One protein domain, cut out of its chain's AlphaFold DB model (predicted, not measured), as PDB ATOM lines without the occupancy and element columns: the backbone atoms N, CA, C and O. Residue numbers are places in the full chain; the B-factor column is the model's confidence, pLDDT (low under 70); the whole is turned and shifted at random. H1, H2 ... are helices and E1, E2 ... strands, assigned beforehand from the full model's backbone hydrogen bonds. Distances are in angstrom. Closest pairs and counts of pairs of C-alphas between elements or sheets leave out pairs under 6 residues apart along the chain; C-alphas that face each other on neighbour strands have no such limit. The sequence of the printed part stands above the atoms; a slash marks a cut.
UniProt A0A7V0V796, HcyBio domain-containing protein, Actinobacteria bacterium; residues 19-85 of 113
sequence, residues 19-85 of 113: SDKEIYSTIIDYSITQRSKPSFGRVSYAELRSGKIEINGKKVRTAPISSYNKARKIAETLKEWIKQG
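AT A GLANCE: This is residues 19 to 85 of the 113 residues of the protein "HcyBio domain-containing protein" of Actinobacteria bacterium (UniProt A0A7V0V796). Two small strand hairpins, E1-E2 and E3-E4, joined through the short helix H1, make a body from which residues 69 to 85, mostly H2, stick out as a long arm. The 67 printed residues include E1, E2, H1, E3, E4 and H2 in order, a mixed class with two antiparallel two-stranded sheets. The whole is only just extended, close to loose, with radius of gyration of the C-alphas 16.6 A and spans of 50 by 26 by 19 A.

HOW THE PARTS SIT: E1, residues 24 to 28, and E2, residues 39 to 44, form an antiparallel hairpin at 154 degrees; N 25 and O 43, 2.8 A apart, are within hydrogen-bond range. A tight link joins E2 to H1, residues 45 to 49. E3, residues 52 to 55, and E4, residues 58 to 61, form an antiparallel hairpin at 144 degrees; N 60 and O 53, 2.8 A apart, are within hydrogen-bond range. The closest C-alphas of E2 and E3, Phe 40 and Ile 55, are 6.7 A apart. H2, residues 68 to 83, is apart from E1, E2, H1 and E3. In H1 and H2 every O i to N i+4 pair is within hydrogen-bond range.

IN THESE COORDINATES: E1 begins at C-alpha 24 (114.547, 137.609, 116.412). H2, 22.5 A long, ends at C-alpha 83 (85.661, 121.734, 115.217).

THE WHOLE: The farthest C-alphas, Gly 57 and Gly 85, are 52.3 A apart. The printed part has no cut, and no printed residue is under 70.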
ATOM      1  N   SER A  19     108.909 130.357 111.693       96.44
ATOM      2  CA  SER A  19     109.439 129.509 112.759       96.44
ATOM      3  C   SER A  19     110.086 130.322 113.886       96.44
ATOM      4  O   SER A  19     110.632 131.403 113.674       96.44
ATOM      5  N   ASP A  20     110.136 129.761 115.101       95.75
ATOM      6  CA  ASP A  20     110.814 130.389 116.250       95.75
ATOM      7  C   ASP A  20     112.302 130.727 115.959       95.75
ATOM      8  O   ASP A  20     112.887 131.568 116.640       95.75
ATOM      9  N   LYS A  21     112.937 130.078 114.970       97.50
ATOM     10  CA  LYS A  21     114.332 130.343 114.567       97.50
ATOM     11  C   LYS A  21     114.478 131.616 113.734       97.50
ATOM     12  O   LYS A  21     115.548 132.211 113.726       97.50
ATOM     13  N   GLU A  22     113.416 132.015 113.046       96.75
ATOM     14  CA  GLU A  22     113.386 133.169 112.142       96.75
ATOM     15  C   GLU A  22     112.875 134.434 112.844       96.75
ATOM     16  O   GLU A  22     113.051 135.547 112.349       96.75
ATOM     17  N   ILE A  23     112.276 134.286 114.028       96.50
ATOM     18  CA  ILE A  23     111.833 135.405 114.855       96.50
ATOM     19  C   ILE A  23     112.979 135.820 115.772       96.50
ATOM     20  O   ILE A  23     113.394 135.058 116.646       96.50
ATOM     21  N   TYR A  24     113.449 137.056 115.621       96.62
ATOM     22  CA  TYR A  24     114.547 137.609 116.412       96.62
ATOM     23  C   TYR A  24     114.076 138.733 117.328       96.62
ATOM     24  O   TYR A  24     113.312 139.604 116.919       96.62
ATOM     25  N   SER A  25     114.617 138.754 118.541       94.75
ATOM     26  CA  SER A  25     114.462 139.843 119.502       94.75
ATOM     27  C   SER A  25     115.820 140.422 119.892       94.75
ATOM     28  O   SER A  25     116.866 139.805 119.677       94.75
ATOM     29  N   THR A  26     115.794 141.617 120.465       95.06
ATOM     30  CA  THR A  26     116.972 142.329 120.956       95.06
ATOM     31  C   THR A  26     117.043 142.192 122.471       95.06
ATOM     32  O   THR A  26     116.053 142.406 123.170       95.06
ATOM     33  N   ILE A  27     118.219 141.855 122.995       94.19
ATOM     34  CA  ILE A  27     118.459 141.822 124.439       94.19
ATOM     35  C   ILE A  27     118.715 143.258 124.894       94.19
ATOM     36  O   ILE A  27     119.665 143.880 124.418       94.19
ATOM     37  N   ILE A  28     117.866 143.781 125.780       92.44
ATOM     38  CA  ILE A  28     117.875 145.182 126.225       92.44
ATOM     39  C   ILE A  28     118.156 145.252 127.728       92.44
ATOM     40  O   ILE A  28     117.548 144.513 128.506       92.44
ATOM     41  N   ASP A  29     119.026 146.179 128.136       90.00
ATOM     42  CA  ASP A  29     119.218 146.518 129.546       90.00
ATOM     43  C   ASP A  29     118.143 147.501 130.037       90.00
ATOM     44  O   ASP A  29     118.083 148.653 129.602       90.00
ATOM     45  N   TYR A  30     117.284 147.053 130.953       89.25
ATOM     46  CA  TYR A  30     116.246 147.894 131.557       89.25
ATOM     47  C   TYR A  30     116.706 148.653 132.808       89.25
ATOM     48  O   TYR A  30     115.939 149.469 133.311       89.25
ATOM     49  N   SER A  31     117.927 148.425 133.304       88.94
ATOM     50  CA  SER A  31     118.481 149.211 134.416       88.94
ATOM     51  C   SER A  31     118.799 150.656 134.013       88.94
ATOM     52  O   SER A  31     118.876 151.538 134.867       88.94
ATOM     53  N   ILE A  32     118.931 150.916 132.710       88.88
ATOM     54  CA  ILE A  32     119.216 152.239 132.157       88.88
ATOM     55  C   ILE A  32     117.907 152.974 131.854       88.88
ATOM     56  O   ILE A  32     117.058 152.497 131.096       88.88
ATOM     57  N   THR A  33     117.753 154.163 132.442       85.69
ATOM     58  CA  THR A  33     116.539 154.997 132.359       85.69
ATOM     59  C   THR A  33     116.437 155.830 131.078       85.69
ATOM     60  O   THR A  33     115.375 156.377 130.786       85.69
ATOM     61  N   GLN A  34     117.510 155.915 130.290       86.00
ATOM     62  CA  GLN A  34     117.522 156.626 129.011       86.00
ATOM     63  C   GLN A  34     116.695 155.887 127.944       86.00
ATOM     64  O   GLN A  34     116.562 154.662 127.968       86.00
ATOM     65  N   ARG A  35     116.149 156.631 126.970       79.50
ATOM     66  CA  ARG A  35     115.402 156.047 125.836       79.50
ATOM     67  C   ARG A  35     116.294 155.179 124.945       79.50
ATOM     68  O   ARG A  35     115.862 154.116 124.505       79.50
ATOM     69  N   SER A  36     117.528 155.622 124.708       82.62
ATOM     70  CA  SER A  36     118.548 154.834 124.016       82.62
ATOM     71  C   SER A  36     119.138 153.817 124.989       82.62
ATOM     72  O   SER A  36     120.007 154.142 125.797       82.62
ATOM     73  N   LYS A  37     118.613 152.591 124.962       84.19
ATOM     74  CA  LYS A  37     119.098 151.504 125.817       84.19
ATOM     75  C   LYS A  37     120.168 150.697 125.087       84.19
ATOM     76  O   LYS A  37     119.954 150.341 123.925       84.19
ATOM     77  N   PRO A  38     121.288 150.357 125.745       85.50
ATOM     78  CA  PRO A  38     122.284 149.485 125.154       85.50
ATOM     79  C   PRO A  38     121.693 148.093 124.937       85.50
ATOM     80  O   PRO A  38     120.903 147.582 125.739       85.50
ATOM     81  N   SER A  39     122.097 147.489 123.826       89.06
ATOM     82  CA  SER A  39     121.741 146.123 123.483       89.06
ATOM     83  C   SER A  39     122.906 145.180 123.751       89.06
ATOM     84  O   SER A  39     124.051 145.496 123.437       89.06
ATOM     85  N   PHE A  40     122.597 143.985 124.255       91.44
ATOM     86  CA  PHE A  40     123.551 142.878 124.368       91.44
ATOM     87  C   PHE A  40     123.521 141.927 123.157       91.44
ATOM     88  O   PHE A  40     124.009 140.803 123.240       91.44
ATOM     89  N   GLY A  41     122.936 142.360 122.036       92.19
ATOM     90  CA  GLY A  41     122.834 141.589 120.798       92.19
ATOM     91  C   GLY A  41     121.414 141.128 120.463       92.19
ATOM     92  O   GLY A  41     120.435 141.476 121.134       92.19
ATOM     93  N   ARG A  42     121.313 140.348 119.379       95.31
ATOM     94  CA  ARG A  42     120.068 139.745 118.884       95.31
ATOM     95  C   ARG A  42     120.056 138.247 119.149       95.31
ATOM     96  O   ARG A  42     121.087 137.594 119.061       95.31
ATOM     97  N   VAL A  43     118.872 137.722 119.431       96.81
ATOM     98  CA  VAL A  43     118.646 136.321 119.785       96.81
ATOM     99  C   VAL A  43     117.345 135.835 119.160       96.81
ATOM    100  O   VAL A  43     116.366 136.584 119.098       96.81
ATOM    101  N   SER A  44     117.325 134.596 118.677       97.56
ATOM    102  CA  SER A  44     116.113 133.985 118.130       97.56
ATOM    103  C   SER A  44     115.147 133.541 119.234       97.56
ATOM    104  O   SER A  44     115.539 133.205 120.356       97.56
ATOM    105  N   TYR A  45     113.855 133.468 118.923       96.19
ATOM    106  CA  TYR A  45     112.866 132.896 119.839       96.19
ATOM    107  C   TYR A  45     113.148 131.420 120.136       96.19
ATOM    108  O   TYR A  45     112.852 130.961 121.240       96.19
ATOM    109  N   ALA A  46     113.759 130.685 119.204       96.81
ATOM    110  CA  ALA A  46     114.182 129.305 119.417       96.81
ATOM    111  C   ALA A  46     115.219 129.202 120.546       96.81
ATOM    112  O   ALA A  46     115.068 128.377 121.450       96.81
ATOM    113  N   GLU A  47     116.227 130.077 120.552       96.81
ATOM    114  CA  GLU A  47     117.220 130.153 121.629       96.81
ATOM    115  C   GLU A  47     116.577 130.567 122.955       96.81
ATOM    116  O   GLU A  47     116.783 129.901 123.971       96.81
ATOM    117  N   LEU A  48     115.720 131.597 122.953       96.19
ATOM    118  CA  LEU A  48     114.991 132.022 124.154       96.19
ATOM    119  C   LEU A  48     114.152 130.881 124.745       96.19
ATOM    120  O   LEU A  48     114.085 130.727 125.966       96.19
ATOM    121  N   ARG A  49     113.532 130.061 123.894       94.12
ATOM    122  CA  ARG A  49     112.709 128.913 124.299       94.12
ATOM    123  C   ARG A  49     113.504 127.699 124.745       94.12
ATOM    124  O   ARG A  49     112.950 126.873 125.466       94.12
ATOM    125  N   SER A  50     114.788 127.610 124.402       95.56
ATOM    126  CA  SER A  50     115.682 126.591 124.966       95.56
ATOM    127  C   SER A  50     115.857 126.739 126.489       95.56
ATOM    128  O   SER A  50     116.273 125.803 127.171       95.56
ATOM    129  N   GLY A  51     115.512 127.915 127.031       95.50
ATOM    130  CA  GLY A  51     115.568 128.236 128.454       95.50
ATOM    131  C   GLY A  51     116.919 128.784 128.913       95.50
ATOM    132  O   GLY A  51     117.076 129.092 130.101       95.50
ATOM    133  N   LYS A  52     117.907 128.901 128.013       96.75
ATOM    134  CA  LYS A  52     119.212 129.512 128.292       96.75
ATOM    135  C   LYS A  52     119.779 130.199 127.052       96.75
ATOM    136  O   LYS A  52     119.676 129.670 125.955       96.75
ATOM    137  N   ILE A  53     120.446 131.328 127.258       96.62
ATOM    138  CA  ILE A  53     121.191 132.064 126.227       96.62
ATOM    139  C   ILE A  53     122.562 132.468 126.767       96.62
ATOM    140  O   ILE A  53     122.814 132.348 127.971       96.62
ATOM    141  N   GLU A  54     123.446 132.950 125.902       95.12
ATOM    142  CA  GLU A  54     124.757 133.466 126.290       95.12
ATOM    143  C   GLU A  54     124.812 134.985 126.117       95.12
ATOM    144  O   GLU A  54     124.457 135.512 125.068       95.12
ATOM    145  N   ILE A  55     125.242 135.692 127.162       94.06
ATOM    146  CA  ILE A  55     125.451 137.141 127.159       94.06
ATOM    147  C   ILE A  55     126.860 137.392 127.691       94.06
ATOM    148  O   ILE A  55     127.150 137.047 128.837       94.06
ATOM    149  N   ASN A  56     127.742 137.982 126.878       91.50
ATOM    150  CA  ASN A  56     129.130 138.298 127.250       91.50
ATOM    151  C   ASN A  56     129.881 137.109 127.895       91.50
ATOM    152  O   ASN A  56     130.479 137.251 128.963       91.50
ATOM    153  N   GLY A  57     129.792 135.912 127.301       92.31
ATOM    154  CA  GLY A  57     130.444 134.701 127.823       92.31
ATOM    155  C   GLY A  57     129.731 134.033 129.006       92.31
ATOM    156  O   GLY A  57     130.200 133.020 129.528       92.31
ATOM    157  N   LYS A  58     128.602 134.584 129.477       94.56
ATOM    158  CA  LYS A  58     127.847 134.062 130.623       94.56
ATOM    159  C   LYS A  58     126.544 133.418 130.172       94.56
ATOM    160  O   LYS A  58     125.745 134.031 129.469       94.56
ATOM    161  N   LYS A  59     126.279 132.201 130.655       95.94
ATOM    162  CA  LYS A  59     124.995 131.516 130.449       95.94
ATOM    163  C   LYS A  59     123.925 132.104 131.366       95.94
ATOM    164  O   LYS A  59     124.022 131.990 132.586       95.94
ATOM    165  N   VAL A  60     122.880 132.669 130.775       95.94
ATOM    166  CA  VAL A  60     121.745 133.288 131.468       95.94
ATOM    167  C   VAL A  60     120.488 132.467 131.201       95.94
ATOM    168  O   VAL A  60     120.263 132.017 130.080       95.94
ATOM    169  N   ARG A  61     119.670 132.230 132.234       97.06
ATOM    170  CA  ARG A  61     118.389 131.524 132.083       97.06
ATOM    171  C   ARG A  61     117.344 132.452 131.478       97.06
ATOM    172  O   ARG A  61     117.240 133.606 131.878       97.06
ATOM    173  N   THR A  62     116.533 131.915 130.582       96.00
ATOM    174  CA  THR A  62     115.416 132.624 129.959       96.00
ATOM    175  C   THR A  62     114.103 131.963 130.341       96.00
ATOM    176  O   THR A  62     114.007 130.742 130.477       96.00
ATOM    177  N   ALA A  63     113.075 132.782 130.531       94.25
ATOM    178  CA  ALA A  63     111.713 132.323 130.735       94.25
ATOM    179  C   ALA A  63     110.747 133.334 130.103       94.25
ATOM    180  O   ALA A  63     111.001 134.539 130.169       94.25
ATOM    181  N   PRO A  64     109.649 132.876 129.483       92.88
ATOM    182  CA  PRO A  64     108.615 133.778 128.998       92.88
ATOM    183  C   PRO A  64     107.878 134.430 130.175       92.88
ATOM    184  O   PRO A  64     107.676 133.808 131.217       92.88
ATOM    185  N   ILE A  65     107.406 135.664 129.977       91.56
ATOM    186  CA  ILE A  65     106.573 136.378 130.962       91.56
ATOM    187  C   ILE A  65     105.234 135.653 131.188       91.56
ATOM    188  O   ILE A  65     104.660 135.703 132.275       91.56
ATOM    189  N   SER A  66     104.729 134.954 130.170       90.88
ATOM    190  CA  SER A  66     103.473 134.208 130.224       90.88
ATOM    191  C   SER A  66     103.691 132.696 130.106       90.88
ATOM    192  O   SER A  66     104.647 132.208 129.505       90.88
ATOM    193  N   SER A  67     102.770 131.917 130.683       91.69
ATOM    194  CA  SER A  67     102.842 130.455 130.637       91.69
ATOM    195  C   SER A  67     102.518 129.920 129.242       91.69
ATOM    196  O   SER A  67     101.362 129.922 128.811       91.69
ATOM    197  N   TYR A  68     103.529 129.364 128.575       90.69
ATOM    198  CA  TYR A  68     103.358 128.730 127.268       90.69
ATOM    199  C   TYR A  68     102.461 127.484 127.329       90.69
ATOM    200  O   TYR A  68     101.634 127.259 126.446       90.69
ATOM    201  N   ASN A  69     102.551 126.704 128.415       93.44
ATOM    202  CA  ASN A  69     101.672 125.553 128.644       93.44
ATOM    203  C   ASN A  69     100.199 125.980 128.706       93.44
ATOM    204  O   ASN A  69      99.344 125.371 128.064       93.44
ATOM    205  N   LYS A  70      99.905 127.061 129.441       95.00
ATOM    206  CA  LYS A  70      98.546 127.600 129.538       95.00
ATOM    207  C   LYS A  70      98.067 128.149 128.192       95.00
ATOM    208  O   LYS A  70      96.921 127.904 127.833       95.00
ATOM    209  N   ALA A  71      98.937 128.817 127.431       94.25
ATOM    210  CA  ALA A  71      98.617 129.291 126.085       94.25
ATOM    211  C   ALA A  71      98.238 128.137 125.138       94.25
ATOM    212  O   ALA A  71      97.210 128.211 124.469       94.25
ATOM    213  N   ARG A  72      98.999 127.032 125.144       95.19
ATOM    214  CA  ARG A  72      98.692 125.830 124.346       95.19
ATOM    215  C   ARG A  72      97.365 125.185 124.739       95.19
ATOM    216  O   ARG A  72      96.588 124.835 123.861       95.19
ATOM    217  N   LYS A  73      97.076 125.084 126.039       97.12
ATOM    218  CA  LYS A  73      95.780 124.576 126.523       97.12
ATOM    219  C   LYS A  73      94.614 125.414 126.004       97.12
ATOM    220  O   LYS A  73      93.649 124.854 125.503       97.12
ATOM    221  N   ILE A  74      94.729 126.741 126.076       96.06
ATOM    222  CA  ILE A  74      93.701 127.653 125.557       96.06
ATOM    223  C   ILE A  74      93.516 127.462 124.044       96.06
ATOM    224  O   ILE A  74      92.382 127.389 123.579       96.06
ATOM    225  N   ALA A  75      94.612 127.336 123.289       95.12
ATOM    226  CA  ALA A  75      94.560 127.115 121.845       95.12
ATOM    227  C   ALA A  75      93.861 125.793 121.472       95.12
ATOM    228  O   ALA A  75      93.025 125.784 120.572       95.12
ATOM    229  N   GLU A  76      94.146 124.696 122.181       96.75
ATOM    230  CA  GLU A  76      93.465 123.415 121.937       96.75
ATOM    231  C   GLU A  76      91.976 123.475 122.304       96.75
ATOM    232  O   GLU A  76      91.146 122.962 121.561       96.75
ATOM    233  N   THR A  77      91.607 124.155 123.394       95.75
ATOM    234  CA  THR A  77      90.193 124.371 123.742       95.75
ATOM    235  C   THR A  77      89.449 125.153 122.658       95.75
ATOM    236  O   THR A  77      88.368 124.742 122.244       95.75
ATOM    237  N   LEU A  78      90.036 126.243 122.155       94.12
ATOM    238  CA  LEU A  78      89.455 127.028 121.063       94.12
ATOM    239  C   LEU A  78      89.285 126.183 119.792       94.12
ATOM    240  O   LEU A  78      88.225 126.200 119.169       94.12
ATOM    241  N   LYS A  79      90.317 125.421 119.421       93.88
ATOM    242  CA  LYS A  79      90.295 124.517 118.266       93.88
ATOM    243  C   LYS A  79      89.185 123.475 118.375       93.88
ATOM    244  O   LYS A  79      88.512 123.208 117.383       93.88
ATOM    245  N   GLU A  80      88.980 122.910 119.561       96.88
ATOM    246  CA  GLU A  80      87.899 121.956 119.806       96.88
ATOM    247  C   GLU A  80      86.525 122.610 119.624       96.88
ATOM    248  O   GLU A  80      85.669 122.064 118.932       96.88
ATOM    249  N   TRP A  81      86.316 123.815 120.164       94.88
ATOM    250  CA  TRP A  81      85.061 124.547 119.967       94.88
ATOM    251  C   TRP A  81      84.780 124.850 118.495       94.88
ATOM    252  O   TRP A  81      83.640 124.697 118.060       94.88
ATOM    253  N   ILE A  82      85.802 125.223 117.721       92.94
ATOM    254  CA  ILE A  82      85.675 125.450 116.274       92.94
ATOM    255  C   ILE A  82      85.271 124.152 115.563       92.94
ATOM    256  O   ILE A  82      84.292 124.143 114.822       92.94
ATOM    257  N   LYS A  83      85.968 123.040 115.829       95.06
ATOM    258  CA  LYS A  83      85.661 121.734 115.217       95.06
ATOM    259  C   LYS A  83      84.258 121.228 115.546       95.06
ATOM    260  O   LYS A  83      83.637 120.582 114.711       95.06
ATOM    261  N   GLN A  84      83.761 121.523 116.744       97.44
ATOM    262  CA  GLN A  84      82.410 121.162 117.178       97.44
ATOM    263  C   GLN A  84      81.321 122.124 116.671       97.44
ATOM    264  O   GLN A  84      80.157 121.934 117.016       97.44
ATOM    265  N   GLY A  85      81.667 123.179 115.922       94.31
ATOM    266  CA  GLY A  85      80.703 124.203 115.501       94.31
ATOM    267  C   GLY A  85      80.127 125.010 116.671       94.31
ATOM    268  O   GLY A  85      79.000 125.487 116.606       94.31
TER     269      GLY A  85